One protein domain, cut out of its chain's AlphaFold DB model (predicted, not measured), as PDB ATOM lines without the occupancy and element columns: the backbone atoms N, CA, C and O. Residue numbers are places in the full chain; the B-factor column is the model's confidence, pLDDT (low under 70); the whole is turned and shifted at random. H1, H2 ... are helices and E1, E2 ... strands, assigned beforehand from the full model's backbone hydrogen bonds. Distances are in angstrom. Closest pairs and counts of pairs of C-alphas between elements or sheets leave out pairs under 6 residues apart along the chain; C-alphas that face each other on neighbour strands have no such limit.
ATOM      1  N   LYS A  42     -36.690 -18.869  20.572       80.19
ATOM      2  CA  LYS A  42     -37.058 -17.533  20.062       80.19
ATOM      3  C   LYS A  42     -35.864 -16.574  20.017       80.19
ATOM      4  O   LYS A  42     -35.816 -15.708  19.154       80.19
ATOM      5  N   SER A  43     -34.923 -16.740  20.939       85.06
ATOM      6  CA  SER A  43     -33.694 -15.959  21.066       85.06
ATOM      7  C   SER A  43     -32.606 -16.835  21.678       85.06
ATOM      8  O   SER A  43     -32.919 -17.810  22.359       85.06
ATOM      9  N   LEU A  44     -31.346 -16.476  21.441       85.81
ATOM     10  CA  LEU A  44     -30.174 -17.104  22.046       85.81
ATOM     11  C   LEU A  44     -29.267 -16.010  22.598       85.81
ATOM     12  O   LEU A  44     -28.937 -15.067  21.875       85.81
ATOM     13  N   SER A  45     -28.883 -16.139  23.862       91.75
ATOM     14  CA  SER A  45     -27.811 -15.350  24.467       91.75
ATOM     15  C   SER A  45     -26.434 -15.900  24.065       91.75
ATOM     16  O   SER A  45     -26.328 -16.962  23.443       91.75
ATOM     17  N   LEU A  46     -25.356 -15.178  24.389       91.56
ATOM     18  CA  LEU A  46     -24.001 -15.692  24.153       91.56
ATOM     19  C   LEU A  46     -23.684 -16.854  25.099       91.56
ATOM     20  O   LEU A  46     -22.974 -17.778  24.706       91.56
ATOM     21  N   GLU A  47     -24.245 -16.828  26.301       94.69
ATOM     22  CA  GLU A  47     -24.185 -17.886  27.298       94.69
ATOM     23  C   GLU A  47     -24.805 -19.175  26.750       94.69
ATOM     24  O   GLU A  47     -24.132 -20.203  26.731       94.69
ATOM     25  N   ASP A  48     -26.015 -19.101  26.180       91.94
ATOM     26  CA  ASP A  48     -26.679 -20.262  25.565       91.94
ATOM     27  C   ASP A  48     -25.834 -20.866  24.432       91.94
ATOM     28  O   ASP A  48     -25.715 -22.087  24.288       91.94
ATOM     29  N   ILE A  49     -25.230 -20.002  23.607       92.19
ATOM     30  CA  ILE A  49     -24.357 -20.425  22.508       92.19
ATOM     31  C   ILE A  49     -23.107 -21.109  23.063       92.19
ATOM     32  O   ILE A  49     -22.721 -22.173  22.568       92.19
ATOM     33  N   HIS A  50     -22.465 -20.521  24.074       95.75
ATOM     34  CA  HIS A  50     -21.253 -21.076  24.662       95.75
ATOM     35  C   HIS A  50     -21.526 -22.412  25.359       95.75
ATOM     36  O   HIS A  50     -20.779 -23.362  25.135       95.75
ATOM     37  N   ASP A  51     -22.613 -22.537  26.118       94.38
ATOM     38  CA  ASP A  51     -23.003 -23.797  26.759       94.38
ATOM     39  C   ASP A  51     -23.275 -24.892  25.724       94.38
ATOM     40  O   ASP A  51     -22.808 -26.028  25.870       94.38
ATOM     41  N   GLY A  52     -23.931 -24.545  24.612       92.06
ATOM     42  CA  GLY A  52     -24.098 -25.443  23.472       92.06
ATOM     43  C   GLY A  52     -22.762 -25.899  22.873       92.06
ATOM     44  O   GLY A  52     -22.562 -27.094  22.632       92.06
ATOM     45  N   ILE A  53     -21.822 -24.971  22.669       94.94
ATOM     46  CA  ILE A  53     -20.467 -25.270  22.177       94.94
ATOM     47  C   ILE A  53     -19.737 -26.203  23.150       94.94
ATOM     48  O   ILE A  53     -19.211 -27.232  22.722       94.94
ATOM     49  N   ARG A  54     -19.748 -25.905  24.455       96.00
ATOM     50  CA  ARG A  54     -19.122 -26.741  25.492       96.00
ATOM     51  C   ARG A  54     -19.704 -28.147  25.504       96.00
ATOM     52  O   ARG A  54     -18.943 -29.113  25.501       96.00
ATOM     53  N   ALA A  55     -21.027 -28.281  25.429       93.44
ATOM     54  CA  ALA A  55     -21.697 -29.577  25.380       93.44
ATOM     55  C   ALA A  55     -21.319 -30.386  24.125       93.44
ATOM     56  O   ALA A  55     -21.138 -31.606  24.194       93.44
ATOM     57  N   VAL A  56     -21.177 -29.734  22.964       92.50
ATOM     58  CA  VAL A  56     -20.707 -30.386  21.729       92.50
ATOM     59  C   VAL A  56     -19.245 -30.817  21.853       92.50
ATOM     60  O   VAL A  56     -18.941 -31.962  21.515       92.50
ATOM     61  N   VAL A  57     -18.360 -29.954  22.357       94.75
ATOM     62  CA  VAL A  57     -16.933 -30.271  22.535       94.75
ATOM     63  C   VAL A  57     -16.749 -31.409  23.532       94.75
ATOM     64  O   VAL A  57     -16.070 -32.379  23.214       94.75
ATOM     65  N   GLN A  58     -17.406 -31.353  24.690       94.94
ATOM     66  CA  GLN A  58     -17.301 -32.380  25.727       94.94
ATOM     67  C   GLN A  58     -17.775 -33.748  25.233       94.94
ATOM     68  O   GLN A  58     -17.072 -34.746  25.384       94.94
ATOM     69  N   ARG A  59     -18.952 -33.800  24.604       92.12
ATOM     70  CA  ARG A  59     -19.535 -35.049  24.090       92.12
ATOM     71  C   ARG A  59     -18.682 -35.703  23.004       92.12
ATOM     72  O   ARG A  59     -18.735 -36.917  22.851       92.12
ATOM     73  N   ASN A  60     -17.911 -34.910  22.265       92.25
ATOM     74  CA  ASN A  60     -17.071 -35.375  21.163       92.25
ATOM     75  C   ASN A  60     -15.575 -35.195  21.460       92.25
ATOM     76  O   ASN A  60     -14.769 -35.144  20.532       92.25
ATOM     77  N   ALA A  61     -15.191 -35.108  22.738       94.31
ATOM     78  CA  ALA A  61     -13.826 -34.776  23.137       94.31
ATOM     79  C   ALA A  61     -12.803 -35.763  22.564       94.31
ATOM     80  O   ALA A  61     -11.783 -35.340  22.032       94.31
ATOM     81  N   THR A  62     -13.105 -37.066  22.593       93.31
ATOM     82  CA  THR A  62     -12.248 -38.109  22.006       93.31
ATOM     83  C   THR A  62     -12.061 -37.919  20.502       93.31
ATOM     84  O   THR A  62     -10.944 -38.041  20.009       93.31
ATOM     85  N   LEU A  63     -13.131 -37.586  19.772       92.06
ATOM     86  CA  LEU A  63     -13.061 -37.342  18.331       92.06
ATOM     87  C   LEU A  63     -12.193 -36.117  18.037       92.06
ATOM     88  O   LEU A  63     -11.252 -36.218  17.257       92.06
ATOM     89  N   PHE A  64     -12.466 -34.983  18.686       95.19
ATOM     90  CA  PHE A  64     -11.683 -33.770  18.463       95.19
ATOM     91  C   PHE A  64     -10.219 -33.954  18.867       95.19
ATOM     92  O   PHE A  64      -9.340 -33.534  18.127       95.19
ATOM     93  N   ALA A  65      -9.942 -34.628  19.985       95.25
ATOM     94  CA  ALA A  65      -8.576 -34.922  20.418       95.25
ATOM     95  C   ALA A  65      -7.840 -35.909  19.493       95.25
ATOM     96  O   ALA A  65      -6.614 -35.915  19.478       95.25
ATOM     97  N   SER A  66      -8.559 -36.728  18.715       94.31
ATOM     98  CA  SER A  66      -7.946 -37.643  17.740       94.31
ATOM     99  C   SER A  66      -7.460 -36.950  16.462       94.31
ATOM    100  O   SER A  66      -6.709 -37.544  15.689       94.31
ATOM    101  N   CYS A  67      -7.877 -35.704  16.216       93.94
ATOM    102  CA  CYS A  67      -7.432 -34.945  15.055       93.94
ATOM    103  C   CYS A  67      -5.965 -34.517  15.205       93.94
ATOM    104  O   CYS A  67      -5.520 -34.135  16.282       93.94
ATOM    105  N   THR A  68      -5.221 -34.484  14.103       94.25
ATOM    106  CA  THR A  68      -3.910 -33.813  14.057       94.25
ATOM    107  C   THR A  68      -4.066 -32.292  13.997       94.25
ATOM    108  O   THR A  68      -3.304 -31.541  14.610       94.25
ATOM    109  N   GLU A  69      -5.093 -31.837  13.283       94.94
ATOM    110  CA  GLU A  69      -5.410 -30.435  13.069       94.94
ATOM    111  C   GLU A  69      -6.930 -30.230  12.975       94.94
ATOM    112  O   GLU A  69      -7.654 -31.074  12.446       94.94
ATOM    113  N   ALA A  77     -15.537 -10.108  11.055       85.75
ATOM    114  CA  ALA A  77     -15.987  -9.468  12.296       85.75
ATOM    115  C   ALA A  77     -17.117  -8.442  12.094       85.75
ATOM    116  O   ALA A  77     -18.090  -8.446  12.838       85.75
ATOM    117  N   PHE A  78     -17.017  -7.599  11.061       80.69
ATOM    118  CA  PHE A  78     -17.967  -6.502  10.834       80.69
ATOM    119  C   PHE A  78     -19.220  -6.899  10.044       80.69
ATOM    120  O   PHE A  78     -20.215  -6.186  10.096       80.69
ATOM    121  N   LYS A  79     -19.187  -8.016   9.302       82.81
ATOM    122  CA  LYS A  79     -20.331  -8.464   8.485       82.81
ATOM    123  C   LYS A  79     -21.212  -9.480   9.206       82.81
ATOM    124  O   LYS A  79     -22.409  -9.527   8.949       82.81
ATOM    125  N   ASN A  80     -20.631 -10.302  10.080       84.44
ATOM    126  CA  ASN A  80     -21.371 -11.300  10.844       84.44
ATOM    127  C   ASN A  80     -20.784 -11.442  12.263       84.44
ATOM    128  O   ASN A  80     -20.054 -12.399  12.545       84.44
ATOM    129  N   PRO A  81     -21.070 -10.478  13.159       87.88
ATOM    130  CA  PRO A  81     -20.463 -10.431  14.487       87.88
ATOM    131  C   PRO A  81     -20.836 -11.645  15.345       87.88
ATOM    132  O   PRO A  81     -19.995 -12.150  16.081       87.88
ATOM    133  N   VAL A  82     -22.054 -12.181  15.199       90.38
ATOM    134  CA  VAL A  82     -22.488 -13.380  15.935       90.38
ATOM    135  C   VAL A  82     -21.658 -14.597  15.529       90.38
ATOM    136  O   VAL A  82     -21.122 -15.284  16.395       90.38
ATOM    137  N   MET A  83     -21.473 -14.844  14.227       91.00
ATOM    138  CA  MET A  83     -20.636 -15.963  13.772       91.00
ATOM    139  C   MET A  83     -19.161 -15.771  14.127       91.00
ATOM    140  O   MET A  83     -18.461 -16.753  14.381       91.00
ATOM    141  N   LYS A  84     -18.690 -14.521  14.213       93.75
ATOM    142  CA  LYS A  84     -17.360 -14.231  14.751       93.75
ATOM    143  C   LYS A  84     -17.246 -14.625  16.225       93.75
ATOM    144  O   LYS A  84     -16.260 -15.260  16.595       93.75
ATOM    145  N   SER A  85     -18.252 -14.323  17.043       94.44
ATOM    146  CA  SER A  85     -18.303 -14.776  18.437       94.44
ATOM    147  C   SER A  85     -18.345 -16.302  18.532       94.44
ATOM    148  O   SER A  85     -17.563 -16.872  19.287       94.44
ATOM    149  N   VAL A  86     -19.169 -16.980  17.721       95.06
ATOM    150  CA  VAL A  86     -19.220 -18.456  17.651       95.06
ATOM    151  C   VAL A  86     -17.845 -19.040  17.323       95.06
ATOM    152  O   VAL A  86     -17.397 -19.956  18.008       95.06
ATOM    153  N   GLN A  87     -17.146 -18.491  16.324       95.31
ATOM    154  CA  GLN A  87     -15.788 -18.912  15.962       95.31
ATOM    155  C   GLN A  87     -14.828 -18.787  17.152       95.31
ATOM    156  O   GLN A  87     -14.086 -19.726  17.441       95.31
ATOM    157  N   MET A  88     -14.812 -17.629  17.818       96.94
ATOM    158  CA  MET A  88     -13.874 -17.365  18.912       96.94
ATOM    159  C   MET A  88     -14.176 -18.216  20.146       96.94
ATOM    160  O   MET A  88     -13.245 -18.756  20.741       96.94
ATOM    161  N   MET A  89     -15.454 -18.388  20.491       97.62
ATOM    162  CA  MET A  89     -15.870 -19.269  21.581       97.62
ATOM    163  C   MET A  89     -15.496 -20.717  21.273       97.62
ATOM    164  O   MET A  89     -14.831 -21.341  22.087       97.62
ATOM    165  N   LEU A  90     -15.796 -21.226  20.073       97.50
ATOM    166  CA  LEU A  90     -15.414 -22.585  19.676       97.50
ATOM    167  C   LEU A  90     -13.896 -22.802  19.725       97.50
ATOM    168  O   LEU A  90     -13.445 -23.820  20.248       97.50
ATOM    169  N   PHE A  91     -13.105 -21.846  19.228       97.88
ATOM    170  CA  PHE A  91     -11.645 -21.896  19.328       97.88
ATOM    171  C   PHE A  91     -11.183 -21.992  20.788       97.88
ATOM    172  O   PHE A  91     -10.395 -22.877  21.122       97.88
ATOM    173  N   ALA A  92     -11.679 -21.100  21.650       97.75
ATOM    174  CA  ALA A  92     -11.302 -21.063  23.058       97.75
ATOM    175  C   ALA A  92     -11.704 -22.357  23.775       97.75
ATOM    176  O   ALA A  92     -10.870 -22.979  24.429       97.75
ATOM    177  N   THR A  93     -12.939 -22.824  23.575       98.00
ATOM    178  CA  THR A  93     -13.451 -24.057  24.178       98.00
ATOM    179  C   THR A  93     -12.640 -25.285  23.755       98.00
ATOM    180  O   THR A  93     -12.295 -26.104  24.602       98.00
ATOM    181  N   LEU A  94     -12.295 -25.421  22.468       97.62
ATOM    182  CA  LEU A  94     -11.467 -26.533  21.984       97.62
ATOM    183  C   LEU A  94     -10.058 -26.512  22.594       97.62
ATOM    184  O   LEU A  94      -9.525 -27.565  22.937       97.62
ATOM    185  N   ARG A  95      -9.450 -25.326  22.728       97.19
ATOM    186  CA  ARG A  95      -8.112 -25.170  23.321       97.19
ATOM    187  C   ARG A  95      -8.081 -25.441  24.819       97.19
ATOM    188  O   ARG A  95      -7.068 -25.942  25.294       97.19
ATOM    189  N   ASP A  96      -9.144 -25.084  25.528       97.19
ATOM    190  CA  ASP A  96      -9.209 -25.166  26.987       97.19
ATOM    191  C   ASP A  96      -9.672 -26.547  27.478       97.19
ATOM    192  O   ASP A  96      -9.102 -27.118  28.402       97.19
ATOM    193  N   MET A  97     -10.680 -27.136  26.824       96.94
ATOM    194  CA  MET A  97     -11.305 -28.372  27.311       96.94
ATOM    195  C   MET A  97     -10.601 -29.658  26.864       96.94
ATOM    196  O   MET A  97     -10.775 -30.699  27.501       96.94
ATOM    197  N   LEU A  98      -9.839 -29.637  25.764       95.75
ATOM    198  CA  LEU A  98      -9.159 -30.834  25.261       95.75
ATOM    199  C   LEU A  98      -7.782 -30.994  25.915       95.75
ATOM    200  O   LEU A  98      -6.959 -30.082  25.909       95.75
ATOM    201  N   LYS A  99      -7.482 -32.191  26.431       90.00
ATOM    202  CA  LYS A  99      -6.129 -32.523  26.899       90.00
ATOM    203  C   LYS A  99      -5.218 -32.738  25.691       90.00
ATOM    204  O   LYS A  99      -5.466 -33.645  24.907       90.00
ATOM    205  N   GLY A 100      -4.178 -31.914  25.560       89.81
ATOM    206  CA  GLY A 100      -3.304 -31.914  24.383       89.81
ATOM    207  C   GLY A 100      -4.064 -31.521  23.110       89.81
ATOM    208  O   GLY A 100      -4.197 -32.353  22.217       89.81
ATOM    209  N   PRO A 101      -4.604 -30.288  23.019       92.31
ATOM    210  CA  PRO A 101      -5.477 -29.928  21.912       92.31
ATOM    211  C   PRO A 101      -4.706 -29.973  20.589       92.31
ATOM    212  O   PRO A 101      -3.575 -29.464  20.549       92.31
ATOM    213  N   PRO A 102      -5.325 -30.473  19.504       95.31
ATOM    214  CA  PRO A 102      -4.744 -30.410  18.170       95.31
ATOM    215  C   PRO A 102      -4.377 -28.981  17.774       95.31
ATOM    216  O   PRO A 102      -4.864 -27.995  18.350       95.31
ATOM    217  N   ARG A 103      -3.558 -28.845  16.730       95.50
ATOM    218  CA  ARG A 103      -3.334 -27.534  16.119       95.50
ATOM    219  C   ARG A 103      -4.668 -27.008  15.589       95.50
ATOM    220  O   ARG A 103      -5.369 -27.717  14.879       95.50
ATOM    221  N   ILE A 104      -5.024 -25.769  15.926       96.06
ATOM    222  CA  ILE A 104      -6.235 -25.129  15.403       96.06
ATOM    223  C   ILE A 104      -5.826 -23.999  14.466       96.06
ATOM    224  O   ILE A 104      -5.111 -23.082  14.878       96.06
ATOM    225  N   ARG A 105      -6.273 -24.051  13.210       93.69
ATOM    226  CA  ARG A 105      -6.004 -23.015  12.201       93.69
ATOM    227  C   ARG A 105      -7.275 -22.277  11.831       93.69
ATOM    228  O   ARG A 105      -8.303 -22.883  11.551       93.69
ATOM    229  N   LEU A 106      -7.159 -20.953  11.754       91.69
ATOM    230  CA  LEU A 106      -8.192 -20.093  11.194       91.69
ATOM    231  C   LEU A 106      -7.952 -19.936   9.689       91.69
ATOM    232  O   LEU A 106      -6.953 -19.350   9.271       91.69
ATOM    233  N   VAL A 107      -8.858 -20.465   8.874       88.81
ATOM    234  CA  VAL A 107      -8.754 -20.453   7.410       88.81
ATOM    235  C   VAL A 107      -9.578 -19.298   6.852       88.81
ATOM    236  O   VAL A 107     -10.778 -19.199   7.092       88.81
ATOM    237  N   HIS A 108      -8.939 -18.401   6.102       79.88
ATOM    238  CA  HIS A 108      -9.635 -17.282   5.468       79.88
ATOM    239  C   HIS A 108     -10.596 -17.759   4.377       79.88
ATOM    240  O   HIS A 108     -10.172 -18.388   3.408       79.88
ATOM    241  N   ALA A 109     -11.863 -17.349   4.477       65.06
ATOM    242  CA  ALA A 109     -12.884 -17.620   3.464       65.06
ATOM    243  C   ALA A 109     -12.495 -17.105   2.060       65.06
ATOM    244  O   ALA A 109     -12.849 -17.704   1.052       65.06
TER     245      ALA A 109
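What this domain is: This is residues 42 to 69 and 77 to 109 of the 178 residues of an uncharacterized protein of viral metagenome (UniProt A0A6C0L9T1). Two long helices, H1 and H3, run side by side the same way at a steep tilt of 39 degrees, with the short helix H2 at the end toward which they both run. After H3 the strand E1 folds back, with H3 between it and H1, in a flat outline. The printed part has 61 residues, with three named helices and one named strand in the order H1, H2, H3, E1; E1 pairs with no named strand, and the class is mostly helix. It is only just compact, close to loose, with a radius of gyration of the C-alphas of 12.5 A and spans of 33 by 27 by 15 A.

Where its parts are: H1, residues 46 to 59, is 19.9 A long and begins at C-alpha 46, at (-24.001, -15.692, 24.153). H2 is residues 61 to 66. H3, residues 81 to 97, is 23.9 A long. E1, residues 103 to 108, is 16.1 A long and ends at C-alpha 108, at (-9.635, -17.282, 5.468).

How they stand to each other: H1 and H3 touch, their closest C-alphas being those of Ile 53 and Leu 90, 6.2 A apart. H1 and H2 are close but not clearly touching: the closest C-alphas, of Val 57 and Phe 64, are 7.5 A apart. Their lines stand at a steep tilt of 62 degrees, the same way. H2 and H3 are near each other. The closest C-alphas of H3 and E1, those of Phe 91 and Ile 104, are 7.4 A apart. E1 is apart from H1 and H2. In H1, H2 and H3 every O i to N i+4 pair is within hydrogen-bond range.

The domain as a whole: The two C-alphas farthest apart, of Lys 42 and Thr 68, are 37.4 A apart. Residues 70 to 76 are not printed; C-alphas 69 and 77 are 23.5 A apart across this cut, which lies in the link from H2 to H3. The links H1 to H2 and H3 to E1 are tight. Mean pLDDT of the printed part is 92.2, and residue 109 is under 70.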